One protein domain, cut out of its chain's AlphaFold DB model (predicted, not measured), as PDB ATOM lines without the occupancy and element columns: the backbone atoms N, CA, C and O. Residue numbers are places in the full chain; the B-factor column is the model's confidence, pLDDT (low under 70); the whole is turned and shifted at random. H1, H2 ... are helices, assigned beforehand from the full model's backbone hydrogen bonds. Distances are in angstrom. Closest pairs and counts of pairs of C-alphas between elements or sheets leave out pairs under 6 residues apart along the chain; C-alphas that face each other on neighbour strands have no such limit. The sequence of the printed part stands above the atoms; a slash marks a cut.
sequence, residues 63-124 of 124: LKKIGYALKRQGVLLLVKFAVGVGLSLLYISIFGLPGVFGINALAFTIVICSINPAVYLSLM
ATOM      1  N   LEU A  63      41.952  -9.919  12.873       84.94
ATOM      2  CA  LEU A  63      42.999  -9.208  13.616       84.94
ATOM      3  C   LEU A  63      44.108  -8.665  12.705       84.94
ATOM      4  O   LEU A  63      44.707  -7.637  13.014       84.94
ATOM      5  N   LYS A  64      44.355  -9.290  11.548       85.81
ATOM      6  CA  LYS A  64      45.354  -8.804  10.581       85.81
ATOM      7  C   LYS A  64      44.891  -7.541   9.850       85.81
ATOM      8  O   LYS A  64      45.715  -6.751   9.396       85.81
ATOM      9  N   LYS A  65      43.575  -7.330   9.743       84.62
ATOM     10  CA  LYS A  65      42.952  -6.190   9.050       84.62
ATOM     11  C   LYS A  65      42.531  -5.075  10.004       84.62
ATOM     12  O   LYS A  65      42.145  -4.001   9.537       84.62
ATOM     13  N   ILE A  66      42.650  -5.285  11.318       86.75
ATOM     14  CA  ILE A  66      42.208  -4.327  12.337       86.75
ATOM     15  C   ILE A  66      42.895  -2.965  12.192       86.75
ATOM     16  O   ILE A  66      42.234  -1.939  12.282       86.75
ATOM     17  N   GLY A  67      44.194  -2.933  11.869       85.56
ATOM     18  CA  GLY A  67      44.935  -1.681  11.687       85.56
ATOM     19  C   GLY A  67      44.450  -0.877  10.477       85.56
ATOM     20  O   GLY A  67      44.330   0.346  10.547       85.56
ATOM     21  N   TYR A  68      44.110  -1.556   9.378       86.81
ATOM     22  CA  TYR A  68      43.515  -0.914   8.204       86.81
ATOM     23  C   TYR A  68      42.094  -0.417   8.501       86.81
ATOM     24  O   TYR A  68      41.756   0.725   8.178       86.81
ATOM     25  N   ALA A  69      41.284  -1.242   9.171       85.25
ATOM     26  CA  ALA A  69      39.936  -0.877   9.590       85.25
ATOM     27  C   ALA A  69      39.945   0.338  10.528       85.25
ATOM     28  O   ALA A  69      39.178   1.272  10.312       85.25
ATOM     29  N   LEU A  70      40.856   0.371  11.503       87.56
ATOM     30  CA  LEU A  70      40.998   1.470  12.455       87.56
ATOM     31  C   LEU A  70      41.462   2.759  11.776       87.56
ATOM     32  O   LEU A  70      40.922   3.816  12.072       87.56
ATOM     33  N   LYS A  71      42.406   2.695  10.826       89.31
ATOM     34  CA  LYS A  71      42.803   3.884  10.052       89.31
ATOM     35  C   LYS A  71      41.624   4.452   9.269       89.31
ATOM     36  O   LYS A  71      41.358   5.644   9.346       89.31
ATOM     37  N   ARG A  72      40.887   3.606   8.546       87.06
ATOM     38  CA  ARG A  72      39.759   4.061   7.724       87.06
ATOM     39  C   ARG A  72      38.605   4.587   8.581       87.06
ATOM     40  O   ARG A  72      38.169   5.718   8.385       87.06
ATOM     41  N   GLN A  73      38.134   3.784   9.533       85.50
ATOM     42  CA  GLN A  73      37.004   4.141  10.397       85.50
ATOM     43  C   GLN A  73      37.366   5.258  11.375       85.50
ATOM     44  O   GLN A  73      36.538   6.120  11.646       85.50
ATOM     45  N   GLY A  74      38.605   5.291  11.861       88.19
ATOM     46  CA  GLY A  74      39.110   6.352  12.727       88.19
ATOM     47  C   GLY A  74      39.180   7.696  12.011       88.19
ATOM     48  O   GLY A  74      38.720   8.690  12.562       88.19
ATOM     49  N   VAL A  75      39.664   7.738  10.763       92.50
ATOM     50  CA  VAL A  75      39.645   8.976   9.964       92.50
ATOM     51  C   VAL A  75      38.208   9.430   9.701       92.50
ATOM     52  O   VAL A  75      37.903  10.601   9.897       92.50
ATOM     53  N   LEU A  76      37.303   8.517   9.331       88.69
ATOM     54  CA  LEU A  76      35.877   8.833   9.162       88.69
ATOM     55  C   LEU A  76      35.252   9.396  10.445       88.69
ATOM     56  O   LEU A  76      34.526  10.388  10.386       88.69
ATOM     57  N   LEU A  77      35.557   8.798  11.598       89.69
ATOM     58  CA  LEU A  77      35.078   9.256  12.900       89.69
ATOM     59  C   LEU A  77      35.626  10.645  13.239       89.69
ATOM     60  O   LEU A  77      34.851  11.510  13.638       89.69
ATOM     61  N   LEU A  78      36.925  10.879  13.035       91.75
ATOM     62  CA  LEU A  78      37.559  12.176  13.287       91.75
ATOM     63  C   LEU A  78      36.988  13.272  12.394       91.75
ATOM     64  O   LEU A  78      36.646  14.340  12.889       91.75
ATOM     65  N   VAL A  79      36.842  13.005  11.094       92.56
ATOM     66  CA  VAL A  79      36.254  13.966  10.153       92.56
ATOM     67  C   VAL A  79      34.807  14.255  10.538       92.56
ATOM     68  O   VAL A  79      34.422  15.418  10.618       92.56
ATOM     69  N   LYS A  80      34.009  13.224  10.836       88.56
ATOM     70  CA  LYS A  80      32.608  13.411  11.230       88.56
ATOM     71  C   LYS A  80      32.486  14.193  12.539       88.56
ATOM     72  O   LYS A  80      31.633  15.070  12.637       88.56
ATOM     73  N   PHE A  81      33.348  13.913  13.513       90.81
ATOM     74  CA  PHE A  81      33.406  14.656  14.768       90.81
ATOM     75  C   PHE A  81      33.804  16.118  14.537       90.81
ATOM     76  O   PHE A  81      33.112  17.014  15.006       90.81
ATOM     77  N   ALA A  82      34.857  16.369  13.756       93.69
ATOM     78  CA  ALA A  82      35.313  17.720  13.441       93.69
ATOM     79  C   ALA A  82      34.234  18.535  12.713       93.69
ATOM     80  O   ALA A  82      33.984  19.682  13.074       93.69
ATOM     81  N   VAL A  83      33.549  17.933  11.736       94.00
ATOM     82  CA  VAL A  83      32.428  18.568  11.028       94.00
ATOM     83  C   VAL A  83      31.252  18.816  11.973       94.00
ATOM     84  O   VAL A  83      30.699  19.911  11.972       94.00
ATOM     85  N   GLY A  84      30.886  17.840  12.808       92.25
ATOM     86  CA  GLY A  84      29.779  17.981  13.754       92.25
ATOM     87  C   GLY A  84      30.022  19.082  14.785       92.25
ATOM     88  O   GLY A  84      29.158  19.933  15.002       92.25
ATOM     89  N   VAL A  85      31.226  19.122  15.362       92.69
ATOM     90  CA  VAL A  85      31.649  20.176  16.293       92.69
ATOM     91  C   VAL A  85      31.725  21.523  15.580       92.69
ATOM     92  O   VAL A  85      31.179  22.500  16.081       92.69
ATOM     93  N   GLY A  86      32.336  21.578  14.395       94.44
ATOM     94  CA  GLY A  86      32.462  22.806  13.613       94.44
ATOM     95  C   GLY A  86      31.106  23.426  13.274       94.44
ATOM     96  O   GLY A  86      30.900  24.613  13.514       94.44
ATOM     97  N   LEU A  87      30.155  22.620  12.795       94.12
ATOM     98  CA  LEU A  87      28.795  23.078  12.501       94.12
ATOM     99  C   LEU A  87      28.046  23.519  13.762       94.12
ATOM    100  O   LEU A  87      27.341  24.525  13.730       94.12
ATOM    101  N   SER A  88      28.219  22.806  14.876       92.44
ATOM    102  CA  SER A  88      27.579  23.157  16.150       92.44
ATOM    103  C   SER A  88      28.112  24.479  16.711       92.44
ATOM    104  O   SER A  88      27.332  25.329  17.134       92.44
ATOM    105  N   LEU A  89      29.429  24.701  16.656       93.06
ATOM    106  CA  LEU A  89      30.049  25.968  17.061       93.06
ATOM    107  C   LEU A  89      29.632  27.121  16.147       93.06
ATOM    108  O   LEU A  89      29.336  28.210  16.632       93.06
ATOM    109  N   LEU A  90      29.555  26.876  14.839       94.25
ATOM    110  CA  LEU A  90      29.090  27.864  13.867       94.25
ATOM    111  C   LEU A  90      27.629  28.250  14.137       94.25
ATOM    112  O   LEU A  90      27.303  29.434  14.150       94.25
ATOM    113  N   TYR A  91      26.767  27.279  14.444       93.31
ATOM    114  CA  TYR A  91      25.379  27.534  14.831       93.31
ATOM    115  C   TYR A  91      25.283  28.402  16.090       93.31
ATOM    116  O   TYR A  91      24.575  29.408  16.093       93.31
ATOM    117  N   ILE A  92      26.050  28.068  17.131       92.94
ATOM    118  CA  ILE A  92      26.108  28.857  18.370       92.94
ATOM    119  C   ILE A  92      26.630  30.272  18.094       92.94
ATOM    120  O   ILE A  92      26.126  31.230  18.675       92.94
ATOM    121  N   SER A  93      27.605  30.428  17.198       91.06
ATOM    122  CA  SER A  93      28.179  31.734  16.872       91.06
ATOM    123  C   SER A  93      27.212  32.648  16.113       91.06
ATOM    124  O   SER A  93      27.303  33.862  16.272       91.06
ATOM    125  N   ILE A  94      26.326  32.098  15.278       93.25
ATOM    126  CA  ILE A  94      25.377  32.890  14.475       93.25
ATOM    127  C   ILE A  94      24.083  33.154  15.251       93.25
ATOM    128  O   ILE A  94      23.537  34.254  15.190       93.25
ATOM    129  N   PHE A  95      23.588  32.152  15.979       90.62
ATOM    130  CA  PHE A  95      22.246  32.157  16.566       90.62
ATOM    131  C   PHE A  95      22.232  32.205  18.100       90.62
ATOM    132  O   PHE A  95      21.176  32.387  18.708       90.62
ATOM    133  N   GLY A  96      23.391  32.051  18.744       88.44
ATOM    134  CA  GLY A  96      23.513  31.978  20.196       88.44
ATOM    135  C   GLY A  96      22.991  30.665  20.791       88.44
ATOM    136  O   GLY A  96      22.471  29.785  20.105       88.44
ATOM    137  N   LEU A  97      23.103  30.537  22.116       86.88
ATOM    138  CA  LEU A  97      22.548  29.407  22.873       86.88
ATOM    139  C   LEU A  97      21.020  29.223  22.736       86.88
ATOM    140  O   LEU A  97      20.601  28.066  22.612       86.88
ATOM    141  N   PRO A  98      20.176  30.282  22.759       88.25
ATOM    142  CA  PRO A  98      18.728  30.101  22.628       88.25
ATOM    143  C   PRO A  98      18.321  29.600  21.234       88.25
ATOM    144  O   PRO A  98      17.280  28.956  21.109       88.25
ATOM    145  N   GLY A  99      19.164  29.814  20.216       89.00
ATOM    146  CA  GLY A  99      18.920  29.383  18.844       89.00
ATOM    147  C   GLY A  99      17.757  30.120  18.175       89.00
ATOM    148  O   GLY A  99      17.317  31.172  18.639       89.00
ATOM    149  N   VAL A 100      17.258  29.575  17.061       90.06
ATOM    150  CA  VAL A 100      16.156  30.167  16.278       90.06
ATOM    151  C   VAL A 100      15.102  29.108  15.968       90.06
ATOM    152  O   VAL A 100      15.389  27.913  15.951       90.06
ATOM    153  N   PHE A 101      13.854  29.538  15.755       85.69
ATOM    154  CA  PHE A 101      12.721  28.670  15.399       85.69
ATOM    155  C   PHE A 101      12.465  27.525  16.401       85.69
ATOM    156  O   PHE A 101      11.957  26.471  16.033       85.69
ATOM    157  N   GLY A 102      12.818  27.721  17.678       84.12
ATOM    158  CA  GLY A 102      12.663  26.708  18.730       84.12
ATOM    159  C   GLY A 102      13.748  25.625  18.743       84.12
ATOM    160  O   GLY A 102      13.712  24.741  19.599       84.12
ATOM    161  N   ILE A 103      14.735  25.698  17.846       90.19
ATOM    162  CA  ILE A 103      15.893  24.802  17.835       90.19
ATOM    163  C   ILE A 103      17.000  25.449  18.664       90.19
ATOM    164  O   ILE A 103      17.754  26.289  18.178       90.19
ATOM    165  N   ASN A 104      17.120  25.054  19.929       92.00
ATOM    166  CA  ASN A 104      18.239  25.500  20.756       92.00
ATOM    167  C   ASN A 104      19.561  24.833  20.320       92.00
ATOM    168  O   ASN A 104      19.574  23.820  19.610       92.00
ATOM    169  N   ALA A 105      20.690  25.392  20.761       90.00
ATOM    170  CA  ALA A 105      22.017  24.893  20.395       90.00
ATOM    171  C   ALA A 105      22.237  23.407  20.743       90.00
ATOM    172  O   ALA A 105      22.904  22.682  20.000       90.00
ATOM    173  N   LEU A 106      21.651  22.937  21.848       91.19
ATOM    174  CA  LEU A 106      21.767  21.547  22.282       91.19
ATOM    175  C   LEU A 106      21.040  20.605  21.312       91.19
ATOM    176  O   LEU A 106      21.618  19.617  20.869       91.19
ATOM    177  N   ALA A 107      19.803  20.939  20.942       90.94
ATOM    178  CA  ALA A 107      18.990  20.165  20.011       90.94
ATOM    179  C   ALA A 107      19.687  20.038  18.650       90.94
ATOM    180  O   ALA A 107      19.802  18.935  18.118       90.94
ATOM    181  N   PHE A 108      20.225  21.143  18.131       92.00
ATOM    182  CA  PHE A 108      20.988  21.141  16.883       92.00
ATOM    183  C   PHE A 108      22.226  20.230  16.959       92.00
ATOM    184  O   PHE A 108      22.434  19.380  16.090       92.00
ATOM    185  N   THR A 109      23.006  20.359  18.038       91.06
ATOM    186  CA  THR A 109      24.224  19.563  18.259       91.06
ATOM    187  C   THR A 109      23.911  18.066  18.343       91.06
ATOM    188  O   THR A 109      24.585  17.254  17.711       91.06
ATOM    189  N   ILE A 110      22.864  17.686  19.083       89.56
ATOM    190  CA  ILE A 110      22.446  16.284  19.238       89.56
ATOM    191  C   ILE A 110      22.044  15.684  17.887       89.56
ATOM    192  O   ILE A 110      22.438  14.562  17.573       89.56
ATOM    193  N   VAL A 111      21.291  16.426  17.072       88.81
ATOM    194  CA  VAL A 111      20.820  15.945  15.765       88.81
ATOM    195  C   VAL A 111      21.985  15.726  14.800       88.81
ATOM    196  O   VAL A 111      22.056  14.672  14.169       88.81
ATOM    197  N   ILE A 112      22.927  16.667  14.717       88.94
ATOM    198  CA  ILE A 112      24.084  16.556  13.814       88.94
ATOM    199  C   ILE A 112      25.067  15.467  14.254       88.94
ATOM    200  O   ILE A 112      25.633  14.765  13.411       88.94
ATOM    201  N   CYS A 113      25.263  15.296  15.560       86.50
ATOM    202  CA  CYS A 113      26.141  14.259  16.099       86.50
ATOM    203  C   CYS A 113      25.486  12.870  16.133       86.50
ATOM    204  O   CYS A 113      26.179  11.882  16.386       86.50
ATOM    205  N   SER A 114      24.183  12.768  15.861       84.44
ATOM    206  CA  SER A 114      23.466  11.496  15.875       84.44
ATOM    207  C   SER A 114      24.017  10.517  14.830       84.44
ATOM    208  O   SER A 114      24.410  10.863  13.707       84.44
ATOM    209  N   ILE A 115      24.079   9.245  15.216       73.81
ATOM    210  CA  ILE A 115      24.603   8.159  14.393       73.81
ATOM    211  C   ILE A 115      23.586   7.025  14.424       73.81
ATOM    212  O   ILE A 115      23.241   6.540  15.496       73.81
ATOM    213  N   ASN A 116      23.142   6.574  13.250       75.00
ATOM    214  CA  ASN A 116      22.326   5.371  13.131       75.00
ATOM    215  C   ASN A 116      23.175   4.240  12.516       75.00
ATOM    216  O   ASN A 116      23.300   4.167  11.289       75.00
ATOM    217  N   PRO A 117      23.796   3.377  13.344       62.06
ATOM    218  CA  PRO A 117      24.659   2.304  12.856       62.06
ATOM    219  C   PRO A 117      23.900   1.277  12.006       62.06
ATOM    220  O   PRO A 117      24.491   0.677  11.115       62.06
ATOM    221  N   ALA A 118      22.593   1.115  12.214       59.84
ATOM    222  CA  ALA A 118      21.787   0.168  11.453       59.84
ATOM    223  C   ALA A 118      21.486   0.663  10.023       59.84
ATOM    224  O   ALA A 118      21.561  -0.102   9.060       59.84
ATOM    225  N   VAL A 119      21.253   1.968   9.852       66.81
ATOM    226  CA  VAL A 119      21.184   2.590   8.516       66.81
ATOM    227  C   VAL A 119      22.544   2.527   7.812       66.81
ATOM    228  O   VAL A 119      22.606   2.219   6.628       66.81
ATOM    229  N   TYR A 120      23.650   2.742   8.530       66.25
ATOM    230  CA  TYR A 120      24.990   2.610   7.945       66.25
ATOM    231  C   TYR A 120      25.278   1.181   7.453       66.25
ATOM    232  O   TYR A 120      25.743   1.002   6.331       66.25
ATOM    233  N   LEU A 121      24.944   0.165   8.256       61.16
ATOM    234  CA  LEU A 121      25.118  -1.247   7.897       61.16
ATOM    235  C   LEU A 121      24.237  -1.697   6.722       61.16
ATOM    236  O   LEU A 121      24.583  -2.665   6.061       61.16
ATOM    237  N   SER A 122      23.114  -1.025   6.458       57.56
ATOM    238  CA  SER A 122      22.219  -1.360   5.335       57.56
ATOM    239  C   SER A 122      22.570  -0.661   4.018       57.56
ATOM    240  O   SER A 122      22.003  -1.009   2.980       57.56
ATOM    241  N   LEU A 123      23.479   0.320   4.051       57.50
ATOM    242  CA  LEU A 123      24.018   1.011   2.873       57.50
ATOM    243  C   LEU A 123      25.333   0.394   2.357       57.50
ATOM    244  O   LEU A 123      25.749   0.735   1.250       57.50
ATOM    245  N   MET A 124      25.985  -0.461   3.155       53.75
ATOM    246  CA  MET A 124      27.167  -1.254   2.781       53.75
ATOM    247  C   MET A 124      26.769  -2.591   2.163       53.75
ATOM    248  O   MET A 124      27.489  -3.010   1.229       53.75
TER     249      MET A 124
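Overview. This is residues 63 to 124 of the 124 residues of an uncharacterized protein of Aerococcaceae bacterium (UniProt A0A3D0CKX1). One long helix, H1, runs nearly the whole length of this model, and the chain then folds back so that the short helix H2 packs on part of its second half, making an uneven helical hairpin. Residues 63 to 79, of which 66 to 79 belong to H1, stick out as an arm beyond that body, and residues 115 to 124, with the small helix H3, stick out apart from H1. The printed part has 62 residues with three named helices, in the order H1, H2, H3, and no named strand; its class is all helix. It is only just loose, close to extended, with a radius of gyration of the C-alphas of 15.4 A and spans of 49 by 22 by 13 A.

Arrangement. H1, residues 66 to 95, and H2, residues 105 to 113, form a helical hairpin. They touch, through residues 81 to 92 of H1 alone, and their closest C-alphas, those of Ser 88 and Thr 109, are 5.3 A apart. They run opposite ways at a shallow tilt of 24 degrees. H3, residues 117 to 123, is apart from H1 and from H2. In H1, H2 and H3 every backbone O i to N i+4 pair is within hydrogen-bond range.

Along the chain. H1 begins at C-alpha 66 at (42.208, -4.327, 12.337) and measures 41.8 A to C-alpha 95 at (22.246, 32.157, 16.566). H2 measures 12.2 A from first to last C-alpha, and H3 10.1 A, ending at C-alpha 123 at (24.018, 1.011, 2.873).

Size, cuts and confidence. The two C-alphas farthest apart, those of Lys 64 and Phe 101, are 49.9 A apart. The printed part has no cut. The link from H1 to H2 is short, with 9 residues, and that from H2 to H3 is tight, with 3. The mean pLDDT of the printed part is 85.4, and residues 117 to 124 are under 70.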